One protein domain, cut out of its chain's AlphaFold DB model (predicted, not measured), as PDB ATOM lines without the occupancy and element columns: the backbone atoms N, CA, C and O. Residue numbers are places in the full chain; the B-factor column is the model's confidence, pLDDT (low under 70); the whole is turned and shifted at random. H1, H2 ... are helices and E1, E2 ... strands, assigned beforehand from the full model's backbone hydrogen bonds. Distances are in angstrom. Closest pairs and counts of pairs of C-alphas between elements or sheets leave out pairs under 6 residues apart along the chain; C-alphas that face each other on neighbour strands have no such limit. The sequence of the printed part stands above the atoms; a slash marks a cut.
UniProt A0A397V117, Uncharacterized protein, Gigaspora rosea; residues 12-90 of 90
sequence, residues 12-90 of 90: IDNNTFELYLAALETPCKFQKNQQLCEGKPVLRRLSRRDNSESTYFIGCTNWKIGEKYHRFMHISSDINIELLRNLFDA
ATOM      1  N   ILE A  12      20.831  31.647  -2.716       93.38
ATOM      2  CA  ILE A  12      21.876  30.623  -2.811       93.38
ATOM      3  C   ILE A  12      23.019  30.846  -1.807       93.38
ATOM      4  O   ILE A  12      23.417  29.903  -1.123       93.38
ATOM      5  N   ASP A  13      23.566  32.058  -1.684       94.56
ATOM      6  CA  ASP A  13      24.700  32.295  -0.775       94.56
ATOM      7  C   ASP A  13      24.265  32.211   0.696       94.56
ATOM      8  O   ASP A  13      24.993  31.665   1.528       94.56
ATOM      9  N   ASN A  14      23.049  32.674   1.010       94.31
ATOM     10  CA  ASN A  14      22.468  32.514   2.346       94.31
ATOM     11  C   ASN A  14      22.243  31.034   2.670       94.31
ATOM     12  O   ASN A  14      22.715  30.571   3.705       94.31
ATOM     13  N   ASN A  15      21.628  30.273   1.759       95.38
ATOM     14  CA  ASN A  15      21.432  28.829   1.917       95.38
ATOM     15  C   ASN A  15      22.777  28.102   2.082       95.38
ATOM     16  O   ASN A  15      22.902  27.167   2.873       95.38
ATOM     17  N   THR A  16      23.814  28.566   1.381       96.88
ATOM     18  CA  THR A  16      25.181  28.040   1.508       96.88
ATOM     19  C   THR A  16      25.752  28.283   2.902       96.88
ATOM     20  O   THR A  16      26.325  27.369   3.499       96.88
ATOM     21  N   PHE A  17      25.585  29.491   3.440       96.31
ATOM     22  CA  PHE A  17      26.053  29.832   4.779       96.31
ATOM     23  C   PHE A  17      25.271  29.085   5.868       96.31
ATOM     24  O   PHE A  17      25.876  28.553   6.797       96.31
ATOM     25  N   GLU A  18      23.950  28.967   5.730       96.38
ATOM     26  CA  GLU A  18      23.110  28.176   6.636       96.38
ATOM     27  C   GLU A  18      23.527  26.702   6.650       96.38
ATOM     28  O   GLU A  18      23.703  26.119   7.721       96.38
ATOM     29  N   LEU A  19      23.769  26.107   5.477       97.38
ATOM     30  CA  LEU A  19      24.259  24.733   5.376       97.38
ATOM     31  C   LEU A  19      25.635  24.565   6.034       97.38
ATOM     32  O   LEU A  19      25.874  23.561   6.710       97.38
ATOM     33  N   TYR A  20      26.539  25.531   5.853       97.88
ATOM     34  CA  TYR A  20      27.850  25.528   6.499       97.88
ATOM     35  C   TYR A  20      27.729  25.553   8.029       97.88
ATOM     36  O   TYR A  20      28.317  24.703   8.700       97.88
ATOM     37  N   LEU A  21      26.920  26.460   8.585       97.62
ATOM     38  CA  LEU A  21      26.685  26.536  10.030       97.62
ATOM     39  C   LEU A  21      26.042  25.254  10.568       97.62
ATOM     40  O   LEU A  21      26.551  24.666  11.523       97.62
ATOM     41  N   ALA A  22      25.000  24.753   9.900       97.25
ATOM     42  CA  ALA A  22      24.350  23.497  10.269       97.25
ATOM     43  C   ALA A  22      25.336  22.318  10.255       97.25
ATOM     44  O   ALA A  22      25.275  21.425  11.106       97.25
ATOM     45  N   ALA A  23      26.279  22.310   9.309       97.50
ATOM     46  CA  ALA A  23      27.340  21.320   9.272       97.50
ATOM     47  C   ALA A  23      28.307  21.459  10.450       97.50
ATOM     48  O   ALA A  23      28.687  20.434  11.011       97.50
ATOM     49  N   LEU A  24      28.706  22.664  10.856       96.69
ATOM     50  CA  LEU A  24      29.555  22.856  12.039       96.69
ATOM     51  C   LEU A  24      28.867  22.369  13.324       96.69
ATOM     52  O   LEU A  24      29.507  21.710  14.142       96.69
ATOM     53  N   GLU A  25      27.571  22.639  13.465       96.25
ATOM     54  CA  GLU A  25      26.783  22.300  14.656       96.25
ATOM     55  C   GLU A  25      26.410  20.816  14.744       96.25
ATOM     56  O   GLU A  25      26.289  20.267  15.839       96.25
ATOM     57  N   THR A  26      26.245  20.137  13.607       94.56
ATOM     58  CA  THR A  26      25.857  18.721  13.576       94.56
ATOM     59  C   THR A  26      27.061  17.829  13.891       94.56
ATOM     60  O   THR A  26      27.948  17.712  13.046       94.56
ATOM     61  N   PRO A  27      27.124  17.118  15.034       92.50
ATOM     62  CA  PRO A  27      28.252  16.242  15.353       92.50
ATOM     63  C   PRO A  27      28.292  14.993  14.461       92.50
ATOM     64  O   PRO A  27      27.290  14.559  13.885       92.50
ATOM     65  N   CYS A  28      29.467  14.365  14.346       96.25
ATOM     66  CA  CYS A  28      29.550  13.054  13.707       96.25
ATOM     67  C   CYS A  28      28.990  11.981  14.652       96.25
ATOM     68  O   CYS A  28      29.388  11.899  15.808       96.25
ATOM     69  N   LYS A  29      28.074  11.145  14.151       93.88
ATOM     70  CA  LYS A  29      27.413  10.090  14.940       93.88
ATOM     71  C   LYS A  29      28.144   8.745  14.913       93.88
ATOM     72  O   LYS A  29      27.686   7.791  15.533       93.88
ATOM     73  N   PHE A  30      29.254   8.647  14.180       96.12
ATOM     74  CA  PHE A  30      30.064   7.434  14.182       96.12
ATOM     75  C   PHE A  30      30.682   7.219  15.564       96.12
ATOM     76  O   PHE A  30      31.180   8.164  16.172       96.12
ATOM     77  N   GLN A  31      30.682   5.973  16.030       94.62
ATOM     78  CA  GLN A  31      31.237   5.585  17.320       94.62
ATOM     79  C   GLN A  31      32.085   4.329  17.154       94.62
ATOM     80  O   GLN A  31      31.665   3.362  16.514       94.62
ATOM     81  N   LYS A  32      33.266   4.325  17.768       92.69
ATOM     82  CA  LYS A  32      34.178   3.181  17.787       92.69
ATOM     83  C   LYS A  32      34.730   3.017  19.190       92.69
ATOM     84  O   LYS A  32      35.212   3.981  19.768       92.69
ATOM     85  N   ASN A  33      34.639   1.809  19.745       93.31
ATOM     86  CA  ASN A  33      35.089   1.514  21.112       93.31
ATOM     87  C   ASN A  33      34.513   2.490  22.157       93.31
ATOM     88  O   ASN A  33      35.234   2.976  23.017       93.31
ATOM     89  N   GLN A  34      33.219   2.807  22.048       92.19
ATOM     90  CA  GLN A  34      32.522   3.772  22.916       92.19
ATOM     91  C   GLN A  34      32.966   5.240  22.790       92.19
ATOM     92  O   GLN A  34      32.367   6.103  23.421       92.19
ATOM     93  N   GLN A  35      33.923   5.551  21.915       93.69
ATOM     94  CA  GLN A  35      34.325   6.919  21.612       93.69
ATOM     95  C   GLN A  35      33.572   7.444  20.385       93.69
ATOM     96  O   GLN A  35      33.575   6.810  19.323       93.69
ATOM     97  N   LEU A  36      32.924   8.601  20.534       94.25
ATOM     98  CA  LEU A  36      32.307   9.324  19.424       94.25
ATOM     99  C   LEU A  36      33.374   9.911  18.500       94.25
ATOM    100  O   LEU A  36      34.458  10.304  18.921       94.25
ATOM    101  N   CYS A  37      33.055   9.976  17.216       96.31
ATOM    102  CA  CYS A  37      33.933  10.560  16.224       96.31
ATOM    103  C   CYS A  37      34.011  12.081  16.388       96.31
ATOM    104  O   CYS A  37      33.031  12.793  16.185       96.31
ATOM    105  N   GLU A  38      35.213  12.580  16.643       95.56
ATOM    106  CA  GLU A  38      35.508  14.017  16.749       95.56
ATOM    107  C   GLU A  38      35.870  14.651  15.396       95.56
ATOM    108  O   GLU A  38      36.388  15.764  15.320       95.56
ATOM    109  N   GLY A  39      35.646  13.927  14.296       95.81
ATOM    110  CA  GLY A  39      36.000  14.420  12.976       95.81
ATOM    111  C   GLY A  39      35.121  15.598  12.556       95.81
ATOM    112  O   GLY A  39      33.890  15.543  12.645       95.81
ATOM    113  N   LYS A  40      35.773  16.646  12.052       96.50
ATOM    114  CA  LYS A  40      35.146  17.892  11.601       96.50
ATOM    115  C   LYS A  40      34.396  17.691  10.272       96.50
ATOM    116  O   LYS A  40      34.720  16.748   9.535       96.50
ATOM    117  N   PRO A  41      33.395  18.535   9.957       97.62
ATOM    118  CA  PRO A  41      32.811  18.555   8.620       97.62
ATOM    119  C   PRO A  41      33.866  18.946   7.594       97.62
ATOM    120  O   PRO A  41      34.675  19.831   7.856       97.62
ATOM    121  N   VAL A  42      33.823  18.316   6.424       97.00
ATOM    122  CA  VAL A  42      34.608  18.742   5.257       97.00
ATOM    123  C   VAL A  42      33.811  18.536   3.987       97.00
ATOM    124  O   VAL A  42      33.047  17.571   3.883       97.00
ATOM    125  N   LEU A  43      34.040  19.380   2.987       96.81
ATOM    126  CA  LEU A  43      33.522  19.142   1.649       96.81
ATOM    127  C   LEU A  43      34.260  17.953   1.013       96.81
ATOM    128  O   LEU A  43      35.485  17.938   0.904       96.81
ATOM    129  N   ARG A  44      33.521  16.927   0.592       93.56
ATOM    130  CA  ARG A  44      34.053  15.762  -0.125       93.56
ATOM    131  C   ARG A  44      33.448  15.695  -1.520       93.56
ATOM    132  O   ARG A  44      32.285  16.031  -1.731       93.56
ATOM    133  N   ARG A  45      34.240  15.192  -2.466       90.88
ATOM    134  CA  ARG A  45      33.814  14.904  -3.837       90.88
ATOM    135  C   ARG A  45      33.503  13.418  -3.974       90.88
ATOM    136  O   ARG A  45      34.353  12.577  -3.677       90.88
ATOM    137  N   LEU A  46      32.313  13.091  -4.464       85.12
ATOM    138  CA  LEU A  46      31.958  11.747  -4.899       85.12
ATOM    139  C   LEU A  46      32.241  11.639  -6.400       85.12
ATOM    140  O   LEU A  46      31.547  12.234  -7.225       85.12
ATOM    141  N   SER A  47      33.290  10.896  -6.749       78.69
ATOM    142  CA  SER A  47      33.606  10.606  -8.151       78.69
ATOM    143  C   SER A  47      32.675   9.501  -8.644       78.69
ATOM    144  O   SER A  47      32.643   8.421  -8.048       78.69
ATOM    145  N   ARG A  48      31.914   9.755  -9.711       75.44
ATOM    146  CA  ARG A  48      31.130   8.711 -10.380       75.44
ATOM    147  C   ARG A  48      31.980   8.024 -11.453       75.44
ATOM    148  O   ARG A  48      32.874   8.638 -12.027       75.44
ATOM    149  N   ARG A  49      31.760   6.718 -11.657       74.94
ATOM    150  CA  ARG A  49      32.554   5.878 -12.582       74.94
ATOM    151  C   ARG A  49      32.250   6.141 -14.060       74.94
ATOM    152  O   ARG A  49      33.009   5.709 -14.912       74.94
ATOM    153  N   ASP A  50      31.142   6.807 -14.347       77.25
ATOM    154  CA  ASP A  50      30.576   7.052 -15.674       77.25
ATOM    155  C   ASP A  50      30.979   8.416 -16.265       77.25
ATOM    156  O   ASP A  50      30.348   8.884 -17.207       77.25
ATOM    157  N   ASN A  51      32.024   9.063 -15.729       65.44
ATOM    158  CA  ASN A  51      32.472  10.408 -16.119       65.44
ATOM    159  C   ASN A  51      31.391  11.502 -16.014       65.44
ATOM    160  O   ASN A  51      31.571  12.589 -16.569       65.44
ATOM    161  N   SER A  52      30.292  11.265 -15.293       71.31
ATOM    162  CA  SER A  52      29.314  12.316 -15.034       71.31
ATOM    163  C   SER A  52      29.910  13.418 -14.152       71.31
ATOM    164  O   SER A  52      30.926  13.229 -13.468       71.31
ATOM    165  N   GLU A  53      29.216  14.557 -14.085       69.19
ATOM    166  CA  GLU A  53      29.544  15.593 -13.111       69.19
ATOM    167  C   GLU A  53      29.638  15.002 -11.702       69.19
ATOM    168  O   GLU A  53      28.853  14.145 -11.281       69.19
ATOM    169  N   SER A  54      30.679  15.422 -10.990       75.38
ATOM    170  CA  SER A  54      30.926  14.939  -9.642       75.38
ATOM    171  C   SER A  54      29.975  15.606  -8.675       75.38
ATOM    172  O   SER A  54      29.875  16.828  -8.639       75.38
ATOM    173  N   THR A  55      29.330  14.801  -7.844       86.81
ATOM    174  CA  THR A  55      28.476  15.317  -6.779       86.81
ATOM    175  C   THR A  55      29.312  15.573  -5.533       86.81
ATOM    176  O   THR A  55      30.202  14.784  -5.202       86.81
ATOM    177  N   TYR A  56      29.017  16.654  -4.822       93.25
ATOM    178  CA  TYR A  56      29.654  16.973  -3.549       93.25
ATOM    179  C   TYR A  56      28.751  16.585  -2.380       93.25
ATOM    180  O   TYR A  56      27.531  16.515  -2.512       93.25
ATOM    181  N   PHE A  57      29.359  16.325  -1.229       95.31
ATOM    182  CA  PHE A  57      28.652  16.116   0.032       95.31
ATOM    183  C   PHE A  57      29.504  16.618   1.196       95.31
ATOM    184  O   PHE A  57      30.730  16.712   1.079       95.31
ATOM    185  N   ILE A  58      28.876  16.899   2.337       97.25
ATOM    186  CA  ILE A  58      29.612  17.222   3.563       97.25
ATOM    187  C   ILE A  58      29.885  15.921   4.312       97.25
ATOM    188  O   ILE A  58      28.970  15.241   4.786       97.25
ATOM    189  N   GLY A  59      31.165  15.566   4.373       96.25
ATOM    190  CA  GLY A  59      31.683  14.369   5.013       96.25
ATOM    191  C   GLY A  59      32.357  14.652   6.352       96.25
ATOM    192  O   GLY A  59      32.190  15.706   6.956       96.25
ATOM    193  N   CYS A  60      33.150  13.687   6.810       96.75
ATOM    194  CA  CYS A  60      33.918  13.758   8.049       96.75
ATOM    195  C   CYS A  60      35.427  13.699   7.745       96.75
ATOM    196  O   CYS A  60      35.852  12.920   6.881       96.75
ATOM    197  N   THR A  61      36.254  14.484   8.446       96.19
ATOM    198  CA  THR A  61      37.730  14.411   8.330       96.19
ATOM    199  C   THR A  61      38.261  13.015   8.641       96.19
ATOM    200  O   THR A  61      39.157  12.533   7.956       96.19
ATOM    201  N   ASN A  62      37.676  12.356   9.645       96.31
ATOM    202  CA  ASN A  62      38.196  11.114  10.218       96.31
ATOM    203  C   ASN A  62      37.604   9.852   9.578       96.31
ATOM    204  O   ASN A  62      37.926   8.756  10.024       96.31
ATOM    205  N   TRP A  63      36.740   9.996   8.570       95.69
ATOM    206  CA  TRP A  63      36.178   8.856   7.849       95.69
ATOM    207  C   TRP A  63      37.271   8.053   7.138       95.69
ATOM    208  O   TRP A  63      38.127   8.631   6.458       95.69
ATOM    209  N   LYS A  64      37.202   6.723   7.241       93.19
ATOM    210  CA  LYS A  64      38.072   5.789   6.518       93.19
ATOM    211  C   LYS A  64      37.263   4.828   5.656       93.19
ATOM    212  O   LYS A  64      36.100   4.530   5.927       93.19
ATOM    213  N   ILE A  65      37.909   4.298   4.618       89.44
ATOM    214  CA  ILE A  65      37.311   3.291   3.734       89.44
ATOM    215  C   ILE A  65      36.821   2.103   4.574       89.44
ATOM    216  O   ILE A  65      37.562   1.556   5.387       89.44
ATOM    217  N   GLY A  66      35.562   1.717   4.365       89.25
ATOM    218  CA  GLY A  66      34.902   0.633   5.094       89.25
ATOM    219  C   GLY A  66      34.140   1.076   6.348       89.25
ATOM    220  O   GLY A  66      33.282   0.326   6.814       89.25
ATOM    221  N   GLU A  67      34.366   2.289   6.861       91.81
ATOM    222  CA  GLU A  67      33.603   2.823   7.994       91.81
ATOM    223  C   GLU A  67      32.246   3.372   7.515       91.81
ATOM    224  O   GLU A  67      32.159   4.197   6.600       91.81
ATOM    225  N   LYS A  68      31.164   2.883   8.130       89.94
ATOM    226  CA  LYS A  68      29.779   3.320   7.884       89.94
ATOM    227  C   LYS A  68      29.341   4.308   8.968       89.94
ATOM    228  O   LYS A  68      29.961   4.370  10.019       89.94
ATOM    229  N   TYR A  69      28.256   5.047   8.732       91.38
ATOM    230  CA  TYR A  69      27.618   5.946   9.715       91.38
ATOM    231  C   TYR A  69      28.421   7.186  10.138       91.38
ATOM    232  O   TYR A  69      28.040   7.884  11.078       91.38
ATOM    233  N   HIS A  70      29.496   7.515   9.419       95.81
ATOM    234  CA  HIS A  70      30.062   8.858   9.495       95.81
ATOM    235  C   HIS A  70      29.092   9.905   8.937       95.81
ATOM    236  O   HIS A  70      28.079   9.588   8.312       95.81
ATOM    237  N   ARG A  71      29.430  11.177   9.170       94.62
ATOM    238  CA  ARG A  71      28.679  12.317   8.646       94.62
ATOM    239  C   ARG A  71      28.549  12.216   7.129       94.62
ATOM    240  O   ARG A  71      29.549  12.047   6.433       94.62
ATOM    241  N   PHE A  72      27.319  12.361   6.661       94.25
ATOM    242  CA  PHE A  72      26.978  12.514   5.259       94.25
ATOM    243  C   PHE A  72      25.799  13.482   5.190       94.25
ATOM    244  O   PHE A  72      24.682  13.114   5.554       94.25
ATOM    245  N   MET A  73      26.051  14.725   4.786       95.06
ATOM    246  CA  MET A  73      24.985  15.687   4.502       95.06
ATOM    247  C   MET A  73      24.913  15.907   2.998       95.06
ATOM    248  O   MET A  73      25.926  16.179   2.347       95.06
ATOM    249  N   HIS A  74      23.704  15.753   2.468       93.00
ATOM    250  CA  HIS A  74      23.400  16.032   1.077       93.00
ATOM    251  C   HIS A  74      23.514  17.535   0.809       93.00
ATOM    252  O   HIS A  74      23.127  18.340   1.653       93.00
ATOM    253  N   ILE A  75      24.020  17.895  -0.369       94.38
ATOM    254  CA  ILE A  75      24.092  19.280  -0.831       94.38
ATOM    255  C   ILE A  75      23.064  19.439  -1.949       94.38
ATOM    256  O   ILE A  75      23.123  18.728  -2.951       94.38
ATOM    257  N   SER A  76      22.087  20.317  -1.746       91.19
ATOM    258  CA  SER A  76      21.051  20.632  -2.730       91.19
ATOM    259  C   SER A  76      21.580  21.545  -3.845       91.19
ATOM    260  O   SER A  76      22.673  22.099  -3.759       91.19
ATOM    261  N   SER A  77      20.820  21.665  -4.935       90.69
ATOM    262  CA  SER A  77      21.224  22.424  -6.130       90.69
ATOM    263  C   SER A  77      21.241  23.943  -5.936       90.69
ATOM    264  O   SER A  77      21.796  24.656  -6.762       90.69
ATOM    265  N   ASP A  78      20.622  24.443  -4.871       93.19
ATOM    266  CA  ASP A  78      20.570  25.852  -4.471       93.19
ATOM    267  C   ASP A  78      21.737  26.257  -3.556       93.19
ATOM    268  O   ASP A  78      21.640  27.230  -2.814       93.19
ATOM    269  N   ILE A  79      22.846  25.515  -3.615       95.00
ATOM    270  CA  ILE A  79      24.062  25.765  -2.844       95.00
ATOM    271  C   ILE A  79      25.210  26.139  -3.781       95.00
ATOM    272  O   ILE A  79      25.500  25.450  -4.761       95.00
ATOM    273  N   ASN A  80      25.924  27.205  -3.433       95.25
ATOM    274  CA  ASN A  80      27.147  27.621  -4.097       95.25
ATOM    275  C   ASN A  80      28.326  26.773  -3.588       95.25
ATOM    276  O   ASN A  80      28.877  27.008  -2.513       95.25
ATOM    277  N   ILE A  81      28.725  25.768  -4.372       94.75
ATOM    278  CA  ILE A  81      29.804  24.831  -4.012       94.75
ATOM    279  C   ILE A  81      31.152  25.530  -3.815       94.75
ATOM    280  O   ILE A  81      31.937  25.113  -2.964       94.75
ATOM    281  N   GLU A  82      31.447  26.567  -4.598       95.06
ATOM    282  CA  GLU A  82      32.720  27.280  -4.496       95.06
ATOM    283  C   GLU A  82      32.798  28.087  -3.201       95.06
ATOM    284  O   GLU A  82      33.795  27.995  -2.484       95.06
ATOM    285  N   LEU A  83      31.718  28.788  -2.848       96.19
ATOM    286  CA  LEU A  83      31.613  29.462  -1.558       96.19
ATOM    287  C   LEU A  83      31.706  28.460  -0.402       96.19
ATOM    288  O   LEU A  83      32.472  28.678   0.535       96.19
ATOM    289  N   LEU A  84      30.990  27.333  -0.481       96.69
ATOM    290  CA  LEU A  84      31.038  26.296   0.551       96.69
ATOM    291  C   LEU A  84      32.450  25.720   0.731       96.69
ATOM    292  O   LEU A  84      32.872  25.471   1.857       96.69
ATOM    293  N   ARG A  85      33.188  25.521  -0.368       96.06
ATOM    294  CA  ARG A  85      34.592  25.093  -0.332       96.06
ATOM    295  C   ARG A  85      35.455  26.118   0.398       96.06
ATOM    296  O   ARG A  85      36.134  25.746   1.345       96.06
ATOM    297  N   ASN A  86      35.347  27.394   0.034       96.62
ATOM    298  CA  ASN A  86      36.104  28.467   0.683       96.62
ATOM    299  C   ASN A  86      35.797  28.569   2.187       96.62
ATOM    300  O   ASN A  86      36.700  28.825   2.971       96.62
ATOM    301  N   LEU A  87      34.547  28.332   2.604       96.50
ATOM    302  CA  LEU A  87      34.158  28.324   4.021       96.50
ATOM    303  C   LEU A  87      34.760  27.149   4.813       96.50
ATOM    304  O   LEU A  87      34.996  27.284   6.013       96.50
ATOM    305  N   PHE A  88      34.988  25.996   4.176       95.56
ATOM    306  CA  PHE A  88      35.635  24.843   4.816       95.56
ATOM    307  C   PHE A  88      37.167  24.881   4.762       95.56
ATOM    308  O   PHE A  88      37.796  24.233   5.597       95.56
ATOM    309  N   ASP A  89      37.743  25.608   3.803       90.94
ATOM    310  CA  ASP A  89      39.192  25.761   3.627       90.94
ATOM    311  C   ASP A  89      39.775  26.981   4.381       90.94
ATOM    312  O   ASP A  89      40.996  27.146   4.410       90.94
ATOM    313  N   ALA A  90      38.918  27.824   4.975       70.19
ATOM    314  CA  ALA A  90      39.282  28.979   5.809       70.19
ATOM    315  C   ALA A  90      39.746  28.581   7.221       70.19
ATOM    316  O   ALA A  90      40.695  29.231   7.719       70.19
TER     317      ALA A  90
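What this domain is: This is residues 12 to 90 of the 90 residues of an uncharacterized protein of Gigaspora rosea (UniProt A0A397V117). Two helices, the long H1 and the shorter H2, pack side by side and cover one side of a two-stranded hairpin, E1 and E2; residues 28 to 37 and 62 to 71, from two long links, loop out on the other side of it. The tip of the hairpin, residues 48 to 53, sticks out free, and the stretch after residue 71 runs back past E2 to H2, pairing with E2 on the way at residues 73 to 74. The printed part has 79 residues with two named helices and two named strands, in the order H1, E1, E2, H2; the sheet E1 - E2 is antiparallel. The class is mixed, helices and strands, with 35 residues, under half, in named elements. The whole is compact, with a radius of gyration of the C-alphas of 13.3 A and spans of 39 by 32 by 19 A.

Where its parts are: Find C-alpha 12 at (21.876, 30.623, -2.811); from there H1, residues 12 to 25, runs 20.0 A to C-alpha 25 at (26.783, 22.300, 14.656). Go on to C-alpha 41, where E1, residues 41 to 46, begins its 15.2 A. E2, residues 55 to 60, runs 15.9 A. Last comes H2, residues 81 to 89, which covers 12.1 A and ends at C-alpha 89, at (39.192, 25.761, 3.627).

How they stand to each other: Begin with H1 and look across to H2: they touch, with the C-alphas of Thr 16 and Leu 84 closest at 6.2 A. They run the same way at a steep tilt of 35.2 degrees, only just steep. From H1 to E1 the closest C-alphas are those of Ala 23 and Pro 41, 6.2 A apart. E1 and E2 form a hairpin, antiparallel at 143 degrees; look for N 44 and O 57 at 2.8 A and N 59 and O 42 at 2.8 A, both within hydrogen-bond range. Residues 57 to 58 of E2 also pair, antiparallel, with residues 73 to 74. Between E1 and H2 the closest C-alphas are those of Val 42 and Phe 88, at 6.2 A. In H1 and H2 every O i to N i+4 pair is within hydrogen-bond range.

The domain as a whole: The two C-alphas farthest apart are those of Ile 12 and Asn 33, at 39.9 A. The printed part has no cut and ends at residue 90, the chain's last. The links H1 to E1, with 15 residues, and E2 to H2, with 20, are long; in the first, residues 31 to 32 pair with residues 35 to 36, antiparallel. The link E1 to E2 is short. The mean pLDDT of the printed part is 92.1, and you will find values under 70 at residues 51 and 53.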